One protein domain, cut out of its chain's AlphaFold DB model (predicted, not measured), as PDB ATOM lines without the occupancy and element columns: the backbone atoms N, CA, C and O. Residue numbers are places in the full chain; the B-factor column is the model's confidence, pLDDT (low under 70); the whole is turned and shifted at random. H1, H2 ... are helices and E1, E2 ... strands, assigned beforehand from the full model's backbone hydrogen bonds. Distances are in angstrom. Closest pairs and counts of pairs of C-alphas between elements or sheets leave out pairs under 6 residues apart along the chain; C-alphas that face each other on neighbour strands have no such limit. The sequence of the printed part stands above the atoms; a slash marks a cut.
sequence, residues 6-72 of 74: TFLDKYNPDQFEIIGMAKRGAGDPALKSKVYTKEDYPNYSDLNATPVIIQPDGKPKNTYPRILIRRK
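This is residues 6 to 72 of the 74 residues of an uncharacterized protein of Catenisphaera adipataccumulans (UniProt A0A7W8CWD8). A two-stranded antiparallel ribbon, E1 with E4, has small helix H1 at one end; beyond its other end is a loose head of hairpin E2-E3 and short H2, reached from E1 through residues 23 to 43. The printed part has 67 residues, ordered H1 E1 H2 E2 E3 E4, mixed in class, with 29 in named elements. It is loose, radius of gyration of the C-alphas 14.7 A, and elongated, spanning 45 by 26 by 17 A.

H1, residues 6 to 11, begins at C-alpha 6 (-26.282, -145.312, 80.571). E1, residues 16 to 22, is 16.7 A long. H2 is residues 44 to 47, E2 52 to 54, E3 60 to 62. E4, residues 66 to 71, is 15.5 A long and ends at C-alpha 71 (-31.116, -142.534, 64.413).

H1 and E1 are near each other. E1 and E4 are antiparallel at 150 degrees; N 17 and O 70, 2.8 A apart, are within hydrogen-bond range. In the hairpin E2 and E3, N 53 and O 61 are, at 2.9 A. The closest C-alphas of H2 and E3, Leu 47 and Asn 62, are 5.9 A apart. Every O i to N i+4 pair in H1 is within range; H2 is too short for one.

The C-alphas farthest apart, Lys 10 and Glu 39, are 45.9 A apart. The printed part has no cut, E1 to H2 is a long link, and no printed residue is under 70 in pLDDT.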
ATOM      1  N   THR A   6     -24.923-144.959  80.130       82.25
ATOM      2  CA  THR A   6     -26.282-145.312  80.571       82.25
ATOM      3  C   THR A   6     -27.211-144.117  80.774       82.25
ATOM      4  O   THR A   6     -28.420-144.286  80.916       82.25
ATOM      5  N   PHE A   7     -26.681-142.891  80.802       85.94
ATOM      6  CA  PHE A   7     -27.505-141.692  80.916       85.94
ATOM      7  C   PHE A   7     -28.462-141.573  79.725       85.94
ATOM      8  O   PHE A   7     -29.644-141.294  79.902       85.94
ATOM      9  N   LEU A   8     -27.969-141.827  78.512       81.12
ATOM     10  CA  LEU A   8     -28.789-141.757  77.303       81.12
ATOM     11  C   LEU A   8     -29.800-142.901  77.241       81.12
ATOM     12  O   LEU A   8     -30.948-142.657  76.882       81.12
ATOM     13  N   ASP A   9     -29.414-144.097  77.691       79.44
ATOM     14  CA  ASP A   9     -30.326-145.243  77.787       79.44
ATOM     15  C   ASP A   9     -31.497-144.962  78.736       79.44
ATOM     16  O   ASP A   9     -32.622-145.385  78.489       79.44
ATOM     17  N   LYS A  10     -31.256-144.216  79.820       86.06
ATOM     18  CA  LYS A  10     -32.293-143.883  80.802       86.06
ATOM     19  C   LYS A  10     -33.242-142.782  80.328       86.06
ATOM     20  O   LYS A  10     -34.433-142.850  80.613       86.06
ATOM     21  N   TYR A  11     -32.712-141.734  79.699       85.50
ATOM     22  CA  TYR A  11     -33.479-140.511  79.433       85.50
ATOM     23  C   TYR A  11     -33.941-140.364  77.985       85.50
ATOM     24  O   TYR A  11     -34.837-139.564  77.733       85.50
ATOM     25  N   ASN A  12     -33.334-141.077  77.035       83.31
ATOM     26  CA  ASN A  12     -33.673-140.938  75.622       83.31
ATOM     27  C   ASN A  12     -33.395-142.211  74.794       83.31
ATOM     28  O   ASN A  12     -32.716-142.134  73.761       83.31
ATOM     29  N   PRO A  13     -33.895-143.386  75.232       85.25
ATOM     30  CA  PRO A  13     -33.535-144.674  74.642       85.25
ATOM     31  C   PRO A  13     -33.916-144.790  73.164       85.25
ATOM     32  O   PRO A  13     -33.239-145.499  72.423       85.25
ATOM     33  N   ASP A  14     -34.949-144.083  72.711       87.56
ATOM     34  CA  ASP A  14     -35.526-144.285  71.379       87.56
ATOM     35  C   ASP A  14     -34.969-143.330  70.315       87.56
ATOM     36  O   ASP A  14     -35.228-143.505  69.127       87.56
ATOM     37  N   GLN A  15     -34.183-142.313  70.691       84.31
ATOM     38  CA  GLN A  15     -33.773-141.279  69.734       84.31
ATOM     39  C   GLN A  15     -32.613-141.730  68.830       84.31
ATOM     40  O   GLN A  15     -32.624-141.483  67.619       84.31
ATOM     41  N   PHE A  16     -31.582-142.358  69.399       89.06
ATOM     42  CA  PHE A  16     -30.395-142.774  68.653       89.06
ATOM     43  C   PHE A  16     -29.611-143.884  69.356       89.06
ATOM     44  O   PHE A  16     -29.781-144.156  70.539       89.06
ATOM     45  N   GLU A  17     -28.729-144.520  68.596       88.56
ATOM     46  CA  GLU A  17     -27.744-145.495  69.049       88.56
ATOM     47  C   GLU A  17     -26.337-144.937  68.808       88.56
ATOM     48  O   GLU A  17     -26.068-144.368  67.745       88.56
ATOM     49  N   ILE A  18     -25.432-145.095  69.778       89.69
ATOM     50  CA  ILE A  18     -24.010-144.793  69.589       89.69
ATOM     51  C   ILE A  18     -23.368-145.978  68.874       89.69
ATOM     52  O   ILE A  18     -23.298-147.068  69.426       89.69
ATOM     53  N   ILE A  19     -22.865-145.746  67.665       92.06
ATOM     54  CA  ILE A  19     -22.278-146.801  66.825       92.06
ATOM     55  C   ILE A  19     -20.747-146.769  66.810       92.06
ATOM     56  O   ILE A  19     -20.113-147.696  66.322       92.06
ATOM     57  N   GLY A  20     -20.130-145.704  67.327       92.25
ATOM     58  CA  GLY A  20     -18.677-145.612  67.403       92.25
ATOM     59  C   GLY A  20     -18.163-144.194  67.607       92.25
ATOM     60  O   GLY A  20     -18.872-143.297  68.066       92.25
ATOM     61  N   MET A  21     -16.899-143.984  67.246       93.75
ATOM     62  CA  MET A  21     -16.209-142.706  67.373       93.75
ATOM     63  C   MET A  21     -15.322-142.456  66.157       93.75
ATOM     64  O   MET A  21     -14.587-143.332  65.718       93.75
ATOM     65  N   ALA A  22     -15.308-141.226  65.658       94.44
ATOM     66  CA  ALA A  22     -14.336-140.791  64.672       94.44
ATOM     67  C   ALA A  22     -13.067-140.283  65.373       94.44
ATOM     68  O   ALA A  22     -12.911-139.088  65.641       94.44
ATOM     69  N   LYS A  23     -12.171-141.214  65.708       93.56
ATOM     70  CA  LYS A  23     -10.858-140.943  66.307       93.56
ATOM     71  C   LYS A  23      -9.867-142.032  65.906       93.56
ATOM     72  O   LYS A  23     -10.219-143.207  65.878       93.56
ATOM     73  N   ARG A  24      -8.609-141.670  65.656       91.25
ATOM     74  CA  ARG A  24      -7.519-142.638  65.467       91.25
ATOM     75  C   ARG A  24      -7.441-143.612  66.644       91.25
ATOM     76  O   ARG A  24      -7.503-143.191  67.799       91.25
ATOM     77  N   GLY A  25      -7.282-144.897  66.344       88.12
ATOM     78  CA  GLY A  25      -7.113-145.973  67.327       88.12
ATOM     79  C   GLY A  25      -8.404-146.417  68.019       88.12
ATOM     80  O   GLY A  25      -8.601-147.609  68.188       88.12
ATOM     81  N   ALA A  26      -9.290-145.486  68.383       86.44
ATOM     82  CA  ALA A  26     -10.552-145.798  69.066       86.44
ATOM     83  C   ALA A  26     -11.761-145.957  68.121       86.44
ATOM     84  O   ALA A  26     -12.819-146.400  68.556       86.44
ATOM     85  N   GLY A  27     -11.635-145.538  66.860       87.00
ATOM     86  CA  GLY A  27     -12.697-145.623  65.863       87.00
ATOM     87  C   GLY A  27     -12.627-146.883  65.014       87.00
ATOM     88  O   GLY A  27     -11.538-147.306  64.630       87.00
ATOM     89  N   ASP A  28     -13.796-147.421  64.668       91.44
ATOM     90  CA  ASP A  28     -13.935-148.531  63.727       91.44
ATOM     91  C   ASP A  28     -13.539-148.081  62.303       91.44
ATOM     92  O   ASP A  28     -14.136-147.133  61.769       91.44
ATOM     93  N   PRO A  29     -12.540-148.723  61.665       89.69
ATOM     94  CA  PRO A  29     -12.175-148.446  60.280       89.69
ATOM     95  C   PRO A  29     -13.333-148.585  59.285       89.69
ATOM     96  O   PRO A  29     -13.354-147.842  58.305       89.69
ATOM     97  N   ALA A  30     -14.301-149.472  59.542       92.31
ATOM     98  CA  ALA A  30     -15.455-149.696  58.670       92.31
ATOM     99  C   ALA A  30     -16.422-148.500  58.627       92.31
ATOM    100  O   ALA A  30     -17.186-148.355  57.676       92.31
ATOM    101  N   LEU A  31     -16.373-147.609  59.625       91.88
ATOM    102  CA  LEU A  31     -17.214-146.409  59.691       91.88
ATOM    103  C   LEU A  31     -16.588-145.186  58.996       91.88
ATOM    104  O   LEU A  31     -17.157-144.092  59.030       91.88
ATOM    105  N   LYS A  32     -15.404-145.325  58.387       92.06
ATOM    106  CA  LYS A  32     -14.733-144.225  57.684       92.06
ATOM    107  C   LYS A  32     -15.387-143.984  56.323       92.06
ATOM    108  O   LYS A  32     -15.426-144.870  55.482       92.06
ATOM    109  N   SER A  33     -15.813-142.748  56.074       93.25
ATOM    110  CA  SER A  33     -16.321-142.328  54.759       93.25
ATOM    111  C   SER A  33     -15.215-142.065  53.734       93.25
ATOM    112  O   SER A  33     -15.458-142.136  52.533       93.25
ATOM    113  N   LYS A  34     -14.002-141.740  54.197       94.12
ATOM    114  CA  LYS A  34     -12.817-141.513  53.366       94.12
ATOM    115  C   LYS A  34     -11.552-141.883  54.139       94.12
ATOM    116  O   LYS A  34     -11.450-141.617  55.338       94.12
ATOM    117  N   VAL A  35     -10.587-142.463  53.430       94.88
ATOM    118  CA  VAL A  35      -9.203-142.628  53.884       94.88
ATOM    119  C   VAL A  35      -8.340-141.729  53.010       94.88
ATOM    120  O   VAL A  35      -8.356-141.877  51.794       94.88
ATOM    121  N   TYR A  36      -7.638-140.780  53.623       95.50
ATOM    122  CA  TYR A  36      -6.737-139.879  52.911       95.50
ATOM    123  C   TYR A  36      -5.422-140.585  52.600       95.50
ATOM    124  O   TYR A  36      -4.847-141.228  53.484       95.50
ATOM    125  N   THR A  37      -4.925-140.419  51.381       97.25
ATOM    126  CA  THR A  37      -3.626-140.933  50.935       97.25
ATOM    127  C   THR A  37      -2.675-139.791  50.579       97.25
ATOM    128  O   THR A  37      -3.042-138.615  50.613       97.25
ATOM    129  N   LYS A  38      -1.422-140.121  50.248       96.81
ATOM    130  CA  LYS A  38      -0.398-139.126  49.896       96.81
ATOM    131  C   LYS A  38      -0.783-138.300  48.662       96.81
ATOM    132  O   LYS A  38      -0.343-137.161  48.537       96.81
ATOM    133  N   GLU A  39      -1.612-138.866  47.793       96.56
ATOM    134  CA  GLU A  39      -2.169-138.223  46.604       96.56
ATOM    135  C   GLU A  39      -3.215-137.155  46.958       96.56
ATOM    136  O   GLU A  39      -3.349-136.177  46.229       96.56
ATOM    137  N   ASP A  40      -3.928-137.300  48.082       95.00
ATOM    138  CA  ASP A  40      -4.930-136.322  48.515       95.00
ATOM    139  C   ASP A  40      -4.291-135.069  49.125       95.00
ATOM    140  O   ASP A  40      -4.751-133.952  48.882       95.00
ATOM    141  N   TYR A  41      -3.288-135.241  49.997       95.69
ATOM    142  CA  TYR A  41      -2.682-134.122  50.720       95.69
ATOM    143  C   TYR A  41      -1.329-134.486  51.367       95.69
ATOM    144  O   TYR A  41      -1.184-135.592  51.893       95.69
ATOM    145  N   PRO A  42      -0.345-133.565  51.453       95.38
ATOM    146  CA  PRO A  42       0.972-133.877  52.023       95.38
ATOM    147  C   PRO A  42       0.940-134.437  53.456       95.38
ATOM    148  O   PRO A  42       1.688-135.360  53.768       95.38
ATOM    149  N   ASN A  43       0.051-133.927  54.319       94.50
ATOM    150  CA  ASN A  43      -0.133-134.404  55.699       94.50
ATOM    151  C   ASN A  43      -1.285-135.420  55.865       94.50
ATOM    152  O   ASN A  43      -1.886-135.508  56.934       94.50
ATOM    153  N   TYR A  44      -1.580-136.213  54.828       95.75
ATOM    154  CA  TYR A  44      -2.697-137.171  54.788       95.75
ATOM    155  C   TYR A  44      -2.845-138.055  56.029       95.75
ATOM    156  O   TYR A  44      -3.962-138.393  56.417       95.75
ATOM    157  N   SER A  45      -1.734-138.445  56.664       94.31
ATOM    158  CA  SER A  45      -1.777-139.232  57.895       94.31
ATOM    159  C   SER A  45      -2.627-138.507  58.932       94.31
ATOM    160  O   SER A  45      -3.619-139.069  59.400       94.31
ATOM    161  N   ASP A  46      -2.322-137.244  59.225       93.88
ATOM    162  CA  ASP A  46      -3.051-136.464  60.221       93.88
ATOM    163  C   ASP A  46      -4.528-136.351  59.863       93.88
ATOM    164  O   ASP A  46      -5.364-136.557  60.737       93.88
ATOM    165  N   LEU A  47      -4.870-136.166  58.586       95.75
ATOM    166  CA  LEU A  47      -6.261-136.115  58.110       95.75
ATOM    167  C   LEU A  47      -7.072-137.391  58.399       95.75
ATOM    168  O   LEU A  47      -8.297-137.365  58.438       95.75
ATOM    169  N   ASN A  48      -6.411-138.519  58.659       94.69
ATOM    170  CA  ASN A  48      -7.070-139.762  59.059       94.69
ATOM    171  C   ASN A  48      -7.284-139.889  60.579       94.69
ATOM    172  O   ASN A  48      -7.757-140.936  61.046       94.69
ATOM    173  N   ALA A  49      -6.899-138.878  61.366       94.25
ATOM    174  CA  ALA A  49      -6.945-138.938  62.822       94.25
ATOM    175  C   ALA A  49      -8.315-138.590  63.423       94.25
ATOM    176  O   ALA A  49      -8.690-139.164  64.447       94.25
ATOM    177  N   THR A  50      -9.059-137.679  62.802       95.25
ATOM    178  CA  THR A  50     -10.389-137.210  63.230       95.25
ATOM    179  C   THR A  50     -11.213-136.816  61.995       95.25
ATOM    180  O   THR A  50     -10.695-136.899  60.884       95.25
ATOM    181  N   PRO A  51     -12.498-136.426  62.120       96.00
ATOM    182  CA  PRO A  51     -13.251-135.942  60.971       96.00
ATOM    183  C   PRO A  51     -12.610-134.706  60.350       96.00
ATOM    184  O   PRO A  51     -12.182-133.793  61.065       96.00
ATOM    185  N   VAL A  52     -12.630-134.658  59.024       96.75
ATOM    186  CA  VAL A  52     -12.092-133.560  58.224       96.75
ATOM    187  C   VAL A  52     -13.236-132.739  57.648       96.75
ATOM    188  O   VAL A  52     -14.216-133.289  57.148       96.75
ATOM    189  N   ILE A  53     -13.091-131.419  57.695       96.25
ATOM    190  CA  ILE A  53     -13.907-130.482  56.921       96.25
ATOM    191  C   ILE A  53     -13.054-129.885  55.806       96.25
ATOM    192  O   ILE A  53     -11.863-129.632  56.002       96.25
ATOM    193  N   ILE A  54     -13.655-129.648  54.643       96.38
ATOM    194  CA  ILE A  54     -13.016-128.879  53.574       96.38
ATOM    195  C   ILE A  54     -13.333-127.408  53.813       96.38
ATOM    196  O   ILE A  54     -14.495-127.025  53.947       96.38
ATOM    197  N   GLN A  55     -12.291-126.597  53.945       96.06
ATOM    198  CA  GLN A  55     -12.417-125.161  54.155       96.06
ATOM    199  C   GLN A  55     -12.798-124.442  52.846       96.06
ATOM    200  O   GLN A  55     -12.638-125.015  51.767       96.06
ATOM    201  N   PRO A  56     -13.263-123.178  52.902       97.69
ATOM    202  CA  PRO A  56     -13.592-122.408  51.698       97.69
ATOM    203  C   PRO A  56     -12.429-122.233  50.710       97.69
ATOM    204  O   PRO A  56     -12.664-122.066  49.521       97.69
ATOM    205  N   ASP A  57     -11.180-122.295  51.185       96.25
ATOM    206  CA  ASP A  57      -9.972-122.249  50.347       96.25
ATOM    207  C   ASP A  57      -9.583-123.621  49.758       96.25
ATOM    208  O   ASP A  57      -8.511-123.769  49.176       96.25
ATOM    209  N   GLY A  58     -10.435-124.637  49.932       95.44
ATOM    210  CA  GLY A  58     -10.230-126.001  49.452       95.44
ATOM    211  C   GLY A  58      -9.328-126.859  50.339       95.44
ATOM    212  O   GLY A  58      -9.179-128.052  50.066       95.44
ATOM    213  N   LYS A  59      -8.738-126.315  51.412       95.19
ATOM    214  CA  LYS A  59      -7.823-127.089  52.258       95.19
ATOM    215  C   LYS A  59      -8.579-127.985  53.244       95.19
ATOM    216  O   LYS A  59      -9.530-127.536  53.892       95.19
ATOM    217  N   PRO A  60      -8.159-129.252  53.412       97.00
ATOM    218  CA  PRO A  60      -8.703-130.123  54.438       97.00
ATOM    219  C   PRO A  60      -8.210-129.698  55.825       97.00
ATOM    220  O   PRO A  60      -7.026-129.431  56.034       97.00
ATOM    221  N   LYS A  61      -9.116-129.688  56.802       95.44
ATOM    222  CA  LYS A  61      -8.797-129.414  58.203       95.44
ATOM    223  C   LYS A  61      -9.447-130.438  59.124       95.44
ATOM    224  O   LYS A  61     -10.664-130.613  59.113       95.44
ATOM    225  N   ASN A  62      -8.629-131.058  59.970       95.38
ATOM    226  CA  ASN A  62      -9.107-131.889  61.068       95.38
ATOM    227  C   ASN A  62      -9.971-131.105  62.050       95.38
ATOM    228  O   ASN A  62      -9.734-129.933  62.349       95.38
ATOM    229  N   THR A  63     -10.924-131.812  62.635       95.19
ATOM    230  CA  THR A  63     -11.783-131.306  63.702       95.19
ATOM    231  C   THR A  63     -11.618-132.141  64.970       95.19
ATOM    232  O   THR A  63     -10.789-133.050  65.038       95.19
ATOM    233  N   TYR A  64     -12.385-131.823  66.010       94.50
ATOM    234  CA  TYR A  64     -12.401-132.614  67.236       94.50
ATOM    235  C   TYR A  64     -12.952-134.028  66.997       94.50
ATOM    236  O   TYR A  64     -13.830-134.192  66.146       94.50
ATOM    237  N   PRO A  65     -12.507-135.035  67.777       93.88
ATOM    238  CA  PRO A  65     -13.141-136.347  67.797       93.88
ATOM    239  C   PRO A  65     -14.654-136.235  67.990       93.88
ATOM    240  O   PRO A  65     -15.127-135.440  68.805       93.88
ATOM    241  N   ARG A  66     -15.416-137.039  67.250       93.38
ATOM    242  CA  ARG A  66     -16.883-137.050  67.314       93.38
ATOM    243  C   ARG A  66     -17.390-138.440  67.655       93.38
ATOM    244  O   ARG A  66     -16.839-139.425  67.173       93.38
ATOM    245  N   ILE A  67     -18.451-138.505  68.452       92.00
ATOM    246  CA  ILE A  67     -19.249-139.723  68.597       92.00
ATOM    247  C   ILE A  67     -20.088-139.868  67.327       92.00
ATOM    248  O   ILE A  67     -20.642-138.884  66.834       92.00
ATOM    249  N   LEU A  68     -20.146-141.082  66.793       92.75
ATOM    250  CA  LEU A  68     -20.998-141.426  65.667       92.75
ATOM    251  C   LEU A  68     -22.297-142.001  66.215       92.75
ATOM    252  O   LEU A  68     -22.279-142.930  67.025       92.75
ATOM    253  N   ILE A  69     -23.413-141.429  65.776       92.19
ATOM    254  CA  ILE A  69     -24.747-141.852  66.181       92.19
ATOM    255  C   ILE A  69     -25.556-142.259  64.959       92.19
ATOM    256  O   ILE A  69     -25.406-141.690  63.877       92.19
ATOM    257  N   ARG A  70     -26.450-143.218  65.155       90.75
ATOM    258  CA  ARG A  70     -27.459-143.619  64.181       90.75
ATOM    259  C   ARG A  70     -28.832-143.352  64.774       90.75
ATOM    260  O   ARG A  70     -29.100-143.748  65.903       90.75
ATOM    261  N   ARG A  71     -29.709-142.686  64.020       90.69
ATOM    262  CA  ARG A  71     -31.116-142.534  64.413       90.69
ATOM    263  C   ARG A  71     -31.769-143.917  64.452       90.69
ATOM    264  O   ARG A  71     -31.649-144.659  63.478       90.69
ATOM    265  N   LYS A  72     -32.474-144.241  65.536       87.75
ATOM    266  CA  LYS A  72     -33.308-145.446  65.583       87.75
ATOM    267  C   LYS A  72     -34.546-145.194  64.716       87.75
ATOM    268  O   LYS A  72     -35.217-144.175  64.871       87.75
TER     269      LYS A  72